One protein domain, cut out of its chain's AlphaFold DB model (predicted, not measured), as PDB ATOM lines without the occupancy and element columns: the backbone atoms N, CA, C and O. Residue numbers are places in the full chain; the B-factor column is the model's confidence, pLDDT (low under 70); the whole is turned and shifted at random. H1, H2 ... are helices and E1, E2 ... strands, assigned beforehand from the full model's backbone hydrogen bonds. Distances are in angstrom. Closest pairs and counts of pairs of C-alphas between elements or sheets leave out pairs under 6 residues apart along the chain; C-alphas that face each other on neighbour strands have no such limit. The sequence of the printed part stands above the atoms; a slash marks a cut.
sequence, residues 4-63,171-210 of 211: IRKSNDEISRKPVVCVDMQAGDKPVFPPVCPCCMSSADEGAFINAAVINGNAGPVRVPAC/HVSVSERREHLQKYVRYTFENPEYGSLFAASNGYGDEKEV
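This is residues 4 to 63 and 171 to 210 of the 211 residues of an uncharacterized protein of Candidatus Wallbacteria bacterium (UniProt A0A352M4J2). A strongly twisted sheet of five strands, E1, E2, E7, E6 and E4 in that order, has H1 over one face, running along E2. Beyond its edge strand E4, a small two-stranded sheet of E3 and E5 lies toward one end of the longest axis. The 100 printed residues hold E1 to E7 and then H1 along the chain; the large sheet is mixed and the small one antiparallel. The class is mixed, helices and strands, with 49 residues in named elements, under half. The whole is compact, with a radius of gyration of the C-alphas of 13.0 A and spans of 40 by 28 by 27 A.

E1, residues 4 to 8, begins with C-alpha 4 at (142.513, 162.586, 171.363). E2, residues 15 to 22, is 23.0 A long. E3 is residues 45 to 47, E4 49 to 52 and E5 59 to 61. E6, residues 172 to 179, measures 21.2 A, and E7, residues 182 to 189, 22.1 A. H1, residues 192 to 201, is 14.1 A long and ends with C-alpha 201 at (153.109, 156.429, 175.552).

The hairpin E1 and E2 has N 5 and O 18 at 2.9 A. E2 and E7 are antiparallel, with N 19 and O 187 at 2.8 A. The hairpin E6 and E7 has N 175 and O 186 at 2.9 A. E6 and E4 are parallel, with N 174 and O 49 at 2.8 A. E3 runs on into E4 at 28 degrees; E3 and E5 are antiparallel, with N 46 and O 60 at 2.8 A. H1 is on the large sheet at a height of 8.7 A, in two layers, a helix on one face of a sheet; its closest C-alphas to E2 are Pro 192 and Val 17, 5.4 A apart. In H1 every O i to N i+4 pair is within hydrogen-bond range.

The C-alphas farthest apart, of Asp 41 and His 180, are 39.6 A apart. Residues 64 to 170 are not printed, and C-alphas 63 and 171 are 14.4 A apart across the cut. The link from E2 to E3, residues 23 to 44, is long. The mean pLDDT of the printed part is 73.8; it is under 70 at residues 4 to 15, 24, 51 to 56, 181 to 182 and 203 to 210.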
ATOM      1  N   ILE A   4     142.202 163.181 172.661       55.28
ATOM      2  CA  ILE A   4     142.513 162.586 171.363       55.28
ATOM      3  C   ILE A   4     141.362 162.980 170.447       55.28
ATOM      4  O   ILE A   4     140.229 162.622 170.736       55.28
ATOM      5  N   ARG A   5     141.622 163.733 169.377       58.00
ATOM      6  CA  ARG A   5     140.614 164.017 168.347       58.00
ATOM      7  C   ARG A   5     141.043 163.326 167.063       58.00
ATOM      8  O   ARG A   5     142.076 163.678 166.492       58.00
ATOM      9  N   LYS A   6     140.262 162.346 166.609       54.03
ATOM     10  CA  LYS A   6     140.338 161.863 165.228       54.03
ATOM     11  C   LYS A   6     139.536 162.838 164.381       54.03
ATOM     12  O   LYS A   6     138.319 162.887 164.494       54.03
ATOM     13  N   SER A   7     140.221 163.651 163.591       53.66
ATOM     14  CA  SER A   7     139.576 164.502 162.594       53.66
ATOM     15  C   SER A   7     139.977 164.004 161.220       53.66
ATOM     16  O   SER A   7     141.129 163.628 161.008       53.66
ATOM     17  N   ASN A   8     139.052 164.020 160.271       51.53
ATOM     18  CA  ASN A   8     139.449 163.913 158.878       51.53
ATOM     19  C   ASN A   8     140.072 165.247 158.481       51.53
ATOM     20  O   ASN A   8     139.475 166.296 158.713       51.53
ATOM     21  N   ASP A   9     141.274 165.213 157.916       48.53
ATOM     22  CA  ASP A   9     141.838 166.401 157.285       48.53
ATOM     23  C   ASP A   9     140.870 166.865 156.183       48.53
ATOM     24  O   ASP A   9     140.585 166.114 155.247       48.53
ATOM     25  N   GLU A  10     140.322 168.076 156.319       47.31
ATOM     26  CA  GLU A  10     139.292 168.630 155.428       47.31
ATOM     27  C   GLU A  10     139.760 168.670 153.966       47.31
ATOM     28  O   GLU A  10     138.947 168.578 153.045       47.31
ATOM     29  N   ILE A  11     141.077 168.742 153.750       42.97
ATOM     30  CA  ILE A  11     141.686 168.832 152.424       42.97
ATOM     31  C   ILE A  11     141.984 167.442 151.839       42.97
ATOM     32  O   ILE A  11     141.775 167.226 150.645       42.97
ATOM     33  N   SER A  12     142.463 166.482 152.641       43.88
ATOM     34  CA  SER A  12     142.903 165.168 152.135       43.88
ATOM     35  C   SER A  12     141.956 163.998 152.430       43.88
ATOM     36  O   SER A  12     142.175 162.906 151.903       43.88
ATOM     37  N   ARG A  13     140.909 164.204 153.246       52.69
ATOM     38  CA  ARG A  13     139.998 163.166 153.780       52.69
ATOM     39  C   ARG A  13     140.719 161.985 154.444       52.69
ATOM     40  O   ARG A  13     140.161 160.893 154.536       52.69
ATOM     41  N   LYS A  14     141.965 162.174 154.885       58.62
ATOM     42  CA  LYS A  14     142.724 161.152 155.611       58.62
ATOM     43  C   LYS A  14     142.460 161.280 157.112       58.62
ATOM     44  O   LYS A  14     142.390 162.411 157.602       58.62
ATOM     45  N   PRO A  15     142.340 160.157 157.841       63.41
ATOM     46  CA  PRO A  15     142.200 160.194 159.289       63.41
ATOM     47  C   PRO A  15     143.508 160.706 159.896       63.41
ATOM     48  O   PRO A  15     144.539 160.043 159.785       63.41
ATOM     49  N   VAL A  16     143.468 161.881 160.525       72.75
ATOM     50  CA  VAL A  16     144.590 162.413 161.306       72.75
ATOM     51  C   VAL A  16     144.282 162.289 162.791       72.75
ATOM     52  O   VAL A  16     143.143 162.463 163.231       72.75
ATOM     53  N   VAL A  17     145.308 161.982 163.580       78.62
ATOM     54  CA  VAL A  17     145.184 161.878 165.036       78.62
ATOM     55  C   VAL A  17     145.768 163.134 165.660       78.62
ATOM     56  O   VAL A  17     146.959 163.407 165.525       78.62
ATOM     57  N   CYS A  18     144.926 163.905 166.343       80.94
ATOM     58  CA  CYS A  18     145.333 165.057 167.137       80.94
ATOM     59  C   CYS A  18     145.422 164.660 168.611       80.94
ATOM     60  O   CYS A  18     144.456 164.130 169.157       80.94
ATOM     61  N   VAL A  19     146.539 164.965 169.263       80.12
ATOM     62  CA  VAL A  19     146.752 164.762 170.699       80.12
ATOM     63  C   VAL A  19     147.051 166.112 171.340       80.12
ATOM     64  O   VAL A  19     148.068 166.739 171.038       80.12
ATOM     65  N   ASP A  20     146.150 166.569 172.206       81.38
ATOM     66  CA  ASP A  20     146.287 167.826 172.947       81.38
ATOM     67  C   ASP A  20     147.007 167.587 174.284       81.38
ATOM     68  O   ASP A  20     146.443 166.969 175.182       81.38
ATOM     69  N   MET A  21     148.233 168.090 174.445       77.88
ATOM     70  CA  MET A  21     148.985 168.050 175.711       77.88
ATOM     71  C   MET A  21     148.976 169.422 176.395       77.88
ATOM     72  O   MET A  21     148.839 170.448 175.727       77.88
ATOM     73  N   GLN A  22     149.129 169.480 177.719       79.00
ATOM     74  CA  GLN A  22     149.217 170.760 178.425       79.00
ATOM     75  C   GLN A  22     150.580 171.419 178.156       79.00
ATOM     76  O   GLN A  22     151.616 170.756 178.113       79.00
ATOM     77  N   ALA A  23     150.601 172.737 177.938       71.12
ATOM     78  CA  ALA A  23     151.848 173.445 177.662       71.12
ATOM     79  C   ALA A  23     152.799 173.370 178.870       71.12
ATOM     80  O   ALA A  23     152.470 173.859 179.950       71.12
ATOM     81  N   GLY A  24     153.983 172.783 178.665       68.94
ATOM     82  CA  GLY A  24     154.992 172.540 179.704       68.94
ATOM     83  C   GLY A  24     155.303 171.056 179.916       68.94
ATOM     84  O   GLY A  24     156.407 170.732 180.356       68.94
ATOM     85  N   ASP A  25     154.386 170.166 179.530       76.56
ATOM     86  CA  ASP A  25     154.618 168.724 179.573       76.56
ATOM     87  C   ASP A  25     155.641 168.309 178.506       76.56
ATOM     88  O   ASP A  25     155.629 168.801 177.372       76.56
ATOM     89  N   LYS A  26     156.549 167.395 178.867       78.62
ATOM     90  CA  LYS A  26     157.534 166.842 177.930       78.62
ATOM     91  C   LYS A  26     156.912 165.657 177.181       78.62
ATOM     92  O   LYS A  26     156.625 164.653 177.830       78.62
ATOM     93  N   PRO A  27     156.741 165.732 175.849       81.62
ATOM     94  CA  PRO A  27     156.204 164.619 175.076       81.62
ATOM     95  C   PRO A  27     157.188 163.444 175.046       81.62
ATOM     96  O   PRO A  27     158.377 163.618 174.766       81.62
ATOM     97  N   VAL A  28     156.682 162.236 175.277       85.00
ATOM     98  CA  VAL A  28     157.414 160.983 175.072       85.00
ATOM     99  C   VAL A  28     157.080 160.458 173.681       85.00
ATOM    100  O   VAL A  28     155.958 160.023 173.421       85.00
ATOM    101  N   PHE A  29     158.045 160.524 172.763       86.06
ATOM    102  CA  PHE A  29     157.873 159.995 171.410       86.06
ATOM    103  C   PHE A  29     158.211 158.499 171.354       86.06
ATOM    104  O   PHE A  29     159.278 158.109 171.835       86.06
ATOM    105  N   PRO A  30     157.363 157.664 170.725       86.44
ATOM    106  CA  PRO A  30     157.683 156.264 170.471       86.44
ATOM    107  C   PRO A  30     158.981 156.117 169.656       86.44
ATOM    108  O   PRO A  30     159.179 156.889 168.712       86.44
ATOM    109  N   PRO A  31     159.834 155.109 169.930       87.94
ATOM    110  CA  PRO A  31     161.102 154.876 169.225       87.94
ATOM    111  C   PRO A  31     160.906 154.216 167.845       87.94
ATOM    112  O   PRO A  31     161.652 153.323 167.439       87.94
ATOM    113  N   VAL A  32     159.879 154.635 167.109       88.19
ATOM    114  CA  VAL A  32     159.563 154.157 165.758       88.19
ATOM    115  C   VAL A  32     159.396 155.340 164.815       88.19
ATOM    116  O   VAL A  32     159.118 156.461 165.233       88.19
ATOM    117  N   CYS A  33     159.580 155.106 163.523       85.56
ATOM    118  CA  CYS A  33     159.454 156.144 162.518       85.56
ATOM    119  C   CYS A  33     157.975 156.429 162.200       85.56
ATOM    120  O   CYS A  33     157.265 155.504 161.803       85.56
ATOM    121  N   PRO A  34     157.515 157.694 162.241       82.06
ATOM    122  CA  PRO A  34     156.121 158.034 161.939       82.06
ATOM    123  C   PRO A  34     155.707 157.719 160.491       82.06
ATOM    124  O   PRO A  34     154.525 157.533 160.215       82.06
ATOM    125  N   CYS A  35     156.666 157.611 159.564       79.81
ATOM    126  CA  CYS A  35     156.418 157.333 158.144       79.81
ATOM    127  C   CYS A  35     156.079 155.873 157.828       79.81
ATOM    128  O   CYS A  35     155.210 155.573 157.007       79.81
ATOM    129  N   CYS A  36     156.851 154.959 158.414       81.31
ATOM    130  CA  CYS A  36     156.902 153.550 158.020       81.31
ATOM    131  C   CYS A  36     156.783 152.584 159.194       81.31
ATOM    132  O   CYS A  36     156.828 151.378 158.968       81.31
ATOM    133  N   MET A  37     156.676 153.097 160.424       84.19
ATOM    134  CA  MET A  37     156.587 152.319 161.662       84.19
ATOM    135  C   MET A  37     157.781 151.380 161.906       84.19
ATOM    136  O   MET A  37     157.727 150.528 162.787       84.19
ATOM    137  N   SER A  38     158.884 151.532 161.161       84.81
ATOM    138  CA  SER A  38     160.133 150.820 161.447       84.81
ATOM    139  C   SER A  38     160.784 151.368 162.713       84.81
ATOM    140  O   SER A  38     160.524 152.512 163.089       84.81
ATOM    141  N   SER A  39     161.696 150.607 163.318       86.50
ATOM    142  CA  SER A  39     162.554 151.108 164.396       86.50
ATOM    143  C   SER A  39     163.220 152.427 163.995       86.50
ATOM    144  O   SER A  39     163.652 152.592 162.846       86.50
ATOM    145  N   ALA A  40     163.238 153.383 164.920       86.12
ATOM    146  CA  ALA A  40     164.011 154.604 164.754       86.12
ATOM    147  C   ALA A  40     165.502 154.297 164.938       86.12
ATOM    148  O   ALA A  40     165.864 153.470 165.774       86.12
ATOM    149  N   ASP A  41     166.347 154.964 164.156       85.31
ATOM    150  CA  ASP A  41     167.796 154.848 164.308       85.31
ATOM    151  C   ASP A  41     168.274 155.859 165.357       85.31
ATOM    152  O   ASP A  41     167.746 156.973 165.456       85.31
ATOM    153  N   GLU A  42     169.293 155.496 166.134       81.56
ATOM    154  CA  GLU A  42     169.875 156.399 167.123       81.56
ATOM    155  C   GLU A  42     170.391 157.679 166.444       81.56
ATOM    156  O   GLU A  42     171.180 157.644 165.500       81.56
ATOM    157  N   GLY A  43     169.914 158.837 166.904       79.50
ATOM    158  CA  GLY A  43     170.333 160.137 166.375       79.50
ATOM    159  C   GLY A  43     169.625 160.598 165.093       79.50
ATOM    160  O   GLY A  43     169.849 161.733 164.665       79.50
ATOM    161  N   ALA A  44     168.753 159.782 164.489       83.88
ATOM    162  CA  ALA A  44     167.972 160.177 163.320       83.88
ATOM    163  C   ALA A  44     166.635 160.809 163.738       83.88
ATOM    164  O   ALA A  44     165.762 160.157 164.313       83.88
ATOM    165  N   PHE A  45     166.452 162.089 163.407       82.94
ATOM    166  CA  PHE A  45     165.254 162.848 163.764       82.94
ATOM    167  C   PHE A  45     164.663 163.580 162.564       82.94
ATOM    168  O   PHE A  45     165.384 164.030 161.671       82.94
ATOM    169  N   ILE A  46     163.346 163.755 162.583       83.19
ATOM    170  CA  ILE A  46     162.631 164.708 161.737       83.19
ATOM    171  C   ILE A  46     162.173 165.893 162.587       83.19
ATOM    172  O   ILE A  46     161.811 165.734 163.755       83.19
ATOM    173  N   ASN A  47     162.198 167.089 162.007       81.25
ATOM    174  CA  ASN A  47     161.640 168.267 162.662       81.25
ATOM    175  C   ASN A  47     160.126 168.262 162.454       81.25
ATOM    176  O   ASN A  47     159.664 168.198 161.314       81.25
ATOM    177  N   ALA A  48     159.368 168.336 163.543       79.75
ATOM    178  CA  ALA A  48     157.938 168.567 163.467       79.75
ATOM    179  C   ALA A  48     157.688 169.992 162.957       79.75
ATOM    180  O   ALA A  48     158.375 170.938 163.355       79.75
ATOM    181  N   ALA A  49     156.715 170.151 162.069       75.62
ATOM    182  CA  ALA A  49     156.378 171.454 161.528       75.62
ATOM    183  C   ALA A  49     155.521 172.221 162.534       75.62
ATOM    184  O   ALA A  49     154.444 171.776 162.934       75.62
ATOM    185  N   VAL A  50     155.994 173.395 162.933       73.44
ATOM    186  CA  VAL A  50     155.243 174.281 163.819       73.44
ATOM    187  C   VAL A  50     154.296 175.104 162.951       73.44
ATOM    188  O   VAL A  50     154.741 175.968 162.203       73.44
ATOM    189  N   ILE A  51     153.000 174.793 163.003       68.75
ATOM    190  CA  ILE A  51     151.989 175.447 162.157       68.75
ATOM    191  C   ILE A  51     151.534 176.769 162.777       68.75
ATOM    192  O   ILE A  51     151.333 177.740 162.060       68.75
ATOM    193  N   ASN A  52     151.369 176.813 164.102       66.25
ATOM    194  CA  ASN A  52     150.901 177.998 164.819       66.25
ATOM    195  C   ASN A  52     151.502 178.058 166.227       66.25
ATOM    196  O   ASN A  52     151.458 177.068 166.958       66.25
ATOM    197  N   GLY A  53     151.990 179.233 166.630       60.03
ATOM    198  CA  GLY A  53     152.463 179.502 167.992       60.03
ATOM    199  C   GLY A  53     153.975 179.388 168.185       60.03
ATOM    200  O   GLY A  53     154.729 179.183 167.239       60.03
ATOM    201  N   ASN A  54     154.406 179.539 169.440       64.94
ATOM    202  CA  ASN A  54     155.820 179.562 169.835       64.94
ATOM    203  C   ASN A  54     156.289 178.198 170.365       64.94
ATOM    204  O   ASN A  54     157.201 178.114 171.192       64.94
ATOM    205  N   ALA A  55     155.653 177.114 169.911       63.16
ATOM    206  CA  ALA A  55     156.145 175.776 170.184       63.16
ATOM    207  C   ALA A  55     157.561 175.666 169.595       63.16
ATOM    208  O   ALA A  55     157.762 175.879 168.402       63.16
ATOM    209  N   GLY A  56     158.557 175.414 170.447       62.19
ATOM    210  CA  GLY A  56     159.946 175.282 170.014       62.19
ATOM    211  C   GLY A  56     160.126 174.142 169.000       62.19
ATOM    212  O   GLY A  56     159.225 173.319 168.828       62.19
ATOM    213  N   PRO A  57     161.286 174.056 168.329       70.62
ATOM    214  CA  PRO A  57     161.547 172.995 167.364       70.62
ATOM    215  C   PRO A  57     161.454 171.622 168.044       70.62
ATOM    216  O   PRO A  57     162.304 171.262 168.860       70.62
ATOM    217  N   VAL A  58     160.420 170.852 167.708       80.94
ATOM    218  CA  VAL A  58     160.222 169.498 168.234       80.94
ATOM    219  C   VAL A  58     160.893 168.502 167.297       80.94
ATOM    220  O   VAL A  58     160.626 168.485 166.095       80.94
ATOM    221  N   ARG A  59     161.768 167.662 167.851       84.31
ATOM    222  CA  ARG A  59     162.439 166.583 167.121       84.31
ATOM    223  C   ARG A  59     161.721 165.269 167.388       84.31
ATOM    224  O   ARG A  59     161.561 164.886 168.543       84.31
ATOM    225  N   VAL A  60     161.325 164.586 166.323       85.50
ATOM    226  CA  VAL A  60     160.636 163.295 166.374       85.50
ATOM    227  C   VAL A  60     161.592 162.216 165.865       85.50
ATOM    228  O   VAL A  60     162.221 162.427 164.825       85.50
ATOM    229  N   PRO A  61     161.750 161.085 166.569       86.75
ATOM    230  CA  PRO A  61     162.616 159.995 166.128       86.75
ATOM    231  C   PRO A  61     162.137 159.405 164.793       86.75
ATOM    232  O   PRO A  61     160.941 159.274 164.534       86.75
ATOM    233  N   ALA A  62     163.079 159.058 163.919       85.56
ATOM    234  CA  ALA A  62     162.794 158.497 162.603       85.56
ATOM    235  C   ALA A  62     163.865 157.485 162.179       85.56
ATOM    236  O   ALA A  62     164.906 157.351 162.813       85.56
ATOM    237  N   CYS A  63     163.624 156.764 161.085       86.69
ATOM    238  CA  CYS A  63     164.675 155.969 160.455       86.69
ATOM    239  C   CYS A  63     165.571 156.859 159.578       86.69
ATOM    240  O   CYS A  63     165.133 157.891 159.055       86.69
ATOM    241  N   HIS A 171     153.723 163.965 158.435       70.25
ATOM    242  CA  HIS A 171     153.813 165.320 158.920       70.25
ATOM    243  C   HIS A 171     153.358 165.303 160.368       70.25
ATOM    244  O   HIS A 171     152.195 165.032 160.673       70.25
ATOM    245  N   VAL A 172     154.314 165.519 161.265       73.81
ATOM    246  CA  VAL A 172     154.009 165.797 162.658       73.81
ATOM    247  C   VAL A 172     153.872 167.298 162.747       73.81
ATOM    248  O   VAL A 172     154.858 168.026 162.632       73.81
ATOM    249  N   SER A 173     152.639 167.759 162.893       78.44
ATOM    250  CA  SER A 173     152.357 169.174 163.072       78.44
ATOM    251  C   SER A 173     152.259 169.483 164.550       78.44
ATOM    252  O   SER A 173     151.567 168.784 165.288       78.44
ATOM    253  N   VAL A 174     152.888 170.568 164.969       80.31
ATOM    254  CA  VAL A 174     152.739 171.102 166.317       80.31
ATOM    255  C   VAL A 174     152.043 172.446 166.215       80.31
ATOM    256  O   VAL A 174     152.436 173.309 165.430       80.31
ATOM    257  N   SER A 175     150.980 172.623 166.987       81.50
ATOM    258  CA  SER A 175     150.308 173.914 167.103       81.50
ATOM    259  C   SER A 175     150.011 174.228 168.558       81.50
ATOM    260  O   SER A 175     149.558 173.369 169.307       81.50
ATOM    261  N   GLU A 176     150.272 175.460 168.970       79.75
ATOM    262  CA  GLU A 176     149.845 175.957 170.269       79.75
ATOM    263  C   GLU A 176     148.390 176.421 170.152       79.75
ATOM    264  O   GLU A 176     148.045 177.241 169.297       79.75
ATOM    265  N   ARG A 177     147.521 175.896 171.015       71.62
ATOM    266  CA  ARG A 177     146.144 176.359 171.165       71.62
ATOM    267  C   ARG A 177     145.953 176.965 172.542       71.62
ATOM    268  O   ARG A 177     146.462 176.468 173.542       71.62
ATOM    269  N   ARG A 178     145.179 178.045 172.593       71.56
ATOM    270  CA  ARG A 178     144.670 178.609 173.841       71.56
ATOM    271  C   ARG A 178     143.174 178.377 173.875       71.56
ATOM    272  O   ARG A 178     142.448 178.971 173.086       71.56
ATOM    273  N   GLU A 179     142.740 177.503 174.769       70.94
ATOM    274  CA  GLU A 179     141.329 177.351 175.101       70.94
ATOM    275  C   GLU A 179     141.152 177.949 176.505       70.94
ATOM    276  O   GLU A 179     141.729 177.477 177.487       70.94
ATOM    277  N   HIS A 180     140.411 179.057 176.585       74.50
ATOM    278  CA  HIS A 180     140.253 179.862 177.802       74.50
ATOM    279  C   HIS A 180     141.600 180.336 178.405       74.50
ATOM    280  O   HIS A 180     142.378 181.012 177.731       74.50
ATOM    281  N   LEU A 181     141.860 180.018 179.684       64.31
ATOM    282  CA  LEU A 181     143.072 180.368 180.443       64.31
ATOM    283  C   LEU A 181     144.189 179.316 180.329       64.31
ATOM    284  O   LEU A 181     145.285 179.528 180.848       64.31
ATOM    285  N   GLN A 182     143.929 178.182 179.678       67.75
ATOM    286  CA  GLN A 182     144.875 177.075 179.582       67.75
ATOM    287  C   GLN A 182     145.524 177.036 178.198       67.75
ATOM    288  O   GLN A 182     144.885 177.213 177.159       67.75
ATOM    289  N   LYS A 183     146.842 176.827 178.202       76.06
ATOM    290  CA  LYS A 183     147.648 176.664 176.993       76.06
ATOM    291  C   LYS A 183     147.848 175.178 176.732       76.06
ATOM    292  O   LYS A 183     148.277 174.449 177.627       76.06
ATOM    293  N   TYR A 184     147.584 174.768 175.502       78.19
ATOM    294  CA  TYR A 184     147.732 173.403 175.024       78.19
ATOM    295  C   TYR A 184     148.678 173.365 173.832       78.19
ATOM    296  O   TYR A 184     148.691 174.275 173.002       78.19
ATOM    297  N   VAL A 185     149.452 172.295 173.731       81.19
ATOM    298  CA  VAL A 185     150.249 171.969 172.554       81.19
ATOM    299  C   VAL A 185     149.582 170.784 171.874       81.19
ATOM    300  O   VAL A 185     149.530 169.684 172.420       81.19
ATOM    301  N   ARG A 186     149.042 171.024 170.682       85.12
ATOM    302  CA  ARG A 186     148.421 170.009 169.841       85.12
ATOM    303  C   ARG A 186     149.465 169.389 168.931       85.12
ATOM    304  O   ARG A 186     150.001 170.075 168.056       85.12
ATOM    305  N   TYR A 187     149.670 168.091 169.087       84.19
ATOM    306  CA  TYR A 187     150.437 167.256 168.173       84.19
ATOM    307  C   TYR A 187     149.477 166.595 167.191       84.19
ATOM    308  O   TYR A 187     148.580 165.865 167.594       84.19
ATOM    309  N   THR A 188     149.627 166.875 165.902       83.88
ATOM    310  CA  THR A 188     148.819 166.266 164.840       83.88
ATOM    311  C   THR A 188     149.689 165.295 164.069       83.88
ATOM    312  O   THR A 188     150.756 165.677 163.589       83.88
ATOM    313  N   PHE A 189     149.229 164.058 163.949       83.50
ATOM    314  CA  PHE A 189     149.929 162.987 163.263       83.50
ATOM    315  C   PHE A 189     149.129 162.561 162.039       83.50
ATOM    316  O   PHE A 189     147.968 162.162 162.155       83.50
ATOM    317  N   GLU A 190     149.763 162.609 160.867       79.75
ATOM    318  CA  GLU A 190     149.173 162.054 159.644       79.75
ATOM    319  C   GLU A 190     149.032 160.530 159.696       79.75
ATOM    320  O   GLU A 190     148.100 159.992 159.114       79.75
ATOM    321  N   ASN A 191     149.954 159.833 160.369       82.31
ATOM    322  CA  ASN A 191     149.863 158.390 160.563       82.31
ATOM    323  C   ASN A 191     149.069 158.096 161.850       82.31
ATOM    324  O   ASN A 191     149.590 158.348 162.945       82.31
ATOM    325  N   PRO A 192     147.845 157.545 161.753       78.62
ATOM    326  CA  PRO A 192     147.001 157.303 162.912       78.62
ATOM    327  C   PRO A 192     147.586 156.249 163.856       78.62
ATOM    328  O   PRO A 192     147.460 156.410 165.065       78.62
ATOM    329  N   GLU A 193     148.287 155.234 163.335       83.00
ATOM    330  CA  GLU A 193     148.931 154.191 164.151       83.00
ATOM    331  C   GLU A 193     150.049 154.781 165.021       83.00
ATOM    332  O   GLU A 193     150.222 154.424 166.188       83.00
ATOM    333  N   TYR A 194     150.805 155.728 164.463       84.12
ATOM    334  CA  TYR A 194     151.827 156.441 165.217       84.12
ATOM    335  C   TYR A 194     151.202 157.368 166.264       84.12
ATOM    336  O   TYR A 194     151.658 157.406 167.406       84.12
ATOM    337  N   GLY A 195     150.132 158.081 165.896       82.69
ATOM    338  CA  GLY A 195     149.399 158.958 166.808       82.69
ATOM    339  C   GLY A 195     148.788 158.211 167.997       82.69
ATOM    340  O   GLY A 195     148.880 158.695 169.124       82.69
ATOM    341  N   SER A 196     148.238 157.011 167.784       82.62
ATOM    342  CA  SER A 196     147.718 156.169 168.869       82.62
ATOM    343  C   SER A 196     148.828 155.660 169.793       82.62
ATOM    344  O   SER A 196     148.671 155.698 171.012       82.62
ATOM    345  N   LEU A 197     149.983 155.252 169.248       85.19
ATOM    346  CA  LEU A 197     151.144 154.861 170.063       85.19
ATOM    347  C   LEU A 197     151.702 156.035 170.871       85.19
ATOM    348  O   LEU A 197     152.101 155.861 172.024       85.19
ATOM    349  N   PHE A 198     151.729 157.231 170.282       85.94
ATOM    350  CA  PHE A 198     152.121 158.451 170.978       85.94
ATOM    351  C   PHE A 198     151.164 158.763 172.132       85.94
ATOM    352  O   PHE A 198     151.626 159.015 173.244       85.94
ATOM    353  N   ALA A 199     149.849 158.694 171.904       83.00
ATOM    354  CA  ALA A 199     148.859 158.896 172.960       83.00
ATOM    355  C   ALA A 199     149.055 157.894 174.113       83.00
ATOM    356  O   ALA A 199     149.211 158.308 175.264       83.00
ATOM    357  N   ALA A 200     149.183 156.602 173.791       82.50
ATOM    358  CA  ALA A 200     149.417 155.549 174.777       82.50
ATOM    359  C   ALA A 200     150.715 155.769 175.580       82.50
ATOM    360  O   ALA A 200     150.720 155.637 176.803       82.50
ATOM    361  N   SER A 201     151.803 156.176 174.914       83.94
ATOM    362  CA  SER A 201     153.109 156.429 175.552       83.94
ATOM    363  C   SER A 201     153.099 157.617 176.518       83.94
ATOM    364  O   SER A 201     153.940 157.687 177.409       83.94
ATOM    365  N   ASN A 202     152.152 158.543 176.360       81.25
ATOM    366  CA  ASN A 202     151.988 159.709 177.232       81.25
ATOM    367  C   ASN A 202     150.870 159.515 178.275       81.25
ATOM    368  O   ASN A 202     150.429 160.479 178.895       81.25
ATOM    369  N   GLY A 203     150.428 158.269 178.497       68.06
ATOM    370  CA  GLY A 203     149.435 157.932 179.522       68.06
ATOM    371  C   GLY A 203     147.996 158.277 179.132       68.06
ATOM    372  O   GLY A 203     147.143 158.422 180.006       68.06
ATOM    373  N   TYR A 204     147.715 158.417 177.834       68.56
ATOM    374  CA  TYR A 204     146.389 158.737 177.311       68.56
ATOM    375  C   TYR A 204     145.828 157.524 176.558       68.56
ATOM    376  O   TYR A 204     146.284 157.201 175.462       68.56
ATOM    377  N   GLY A 205     144.878 156.818 177.181       47.62
ATOM    378  CA  GLY A 205     144.351 155.533 176.693       47.62
ATOM    379  C   GLY A 205     142.952 155.573 176.070       47.62
ATOM    380  O   GLY A 205     142.619 154.662 175.319       47.62
ATOM    381  N   ASP A 206     142.159 156.618 176.322       51.03
ATOM    382  CA  ASP A 206     140.765 156.669 175.865       51.03
ATOM    383  C   ASP A 206     140.612 157.588 174.648       51.03
ATOM    384  O   ASP A 206     140.699 158.818 174.738       51.03
ATOM    385  N   GLU A 207     140.380 156.978 173.486       50.59
ATOM    386  CA  GLU A 207     139.976 157.684 172.274       50.59
ATOM    387  C   GLU A 207     138.605 158.342 172.502       50.59
ATOM    388  O   GLU A 207     137.615 157.662 172.765       50.59
ATOM    389  N   LYS A 208     138.516 159.670 172.376       46.12
ATOM    390  CA  LYS A 208     137.229 160.356 172.216       46.12
ATOM    391  C   LYS A 208     137.065 160.714 170.747       46.12
ATOM    392  O   LYS A 208     137.667 161.669 170.269       46.12
ATOM    393  N   GLU A 209     136.251 159.961 170.016       39.66
ATOM    394  CA  GLU A 209     135.765 160.445 168.722       39.66
ATOM    395  C   GLU A 209     135.022 161.765 168.947       39.66
ATOM    396  O   GLU A 209     134.101 161.852 169.760       39.66
ATOM    397  N   VAL A 210     135.474 162.817 168.266       43.53
ATOM    398  CA  VAL A 210     134.770 164.096 168.221       43.53
ATOM    399  C   VAL A 210     134.113 164.146 166.852       43.53
ATOM    400  O   VAL A 210     134.797 164.364 165.855       43.53
TER     401      VAL A 210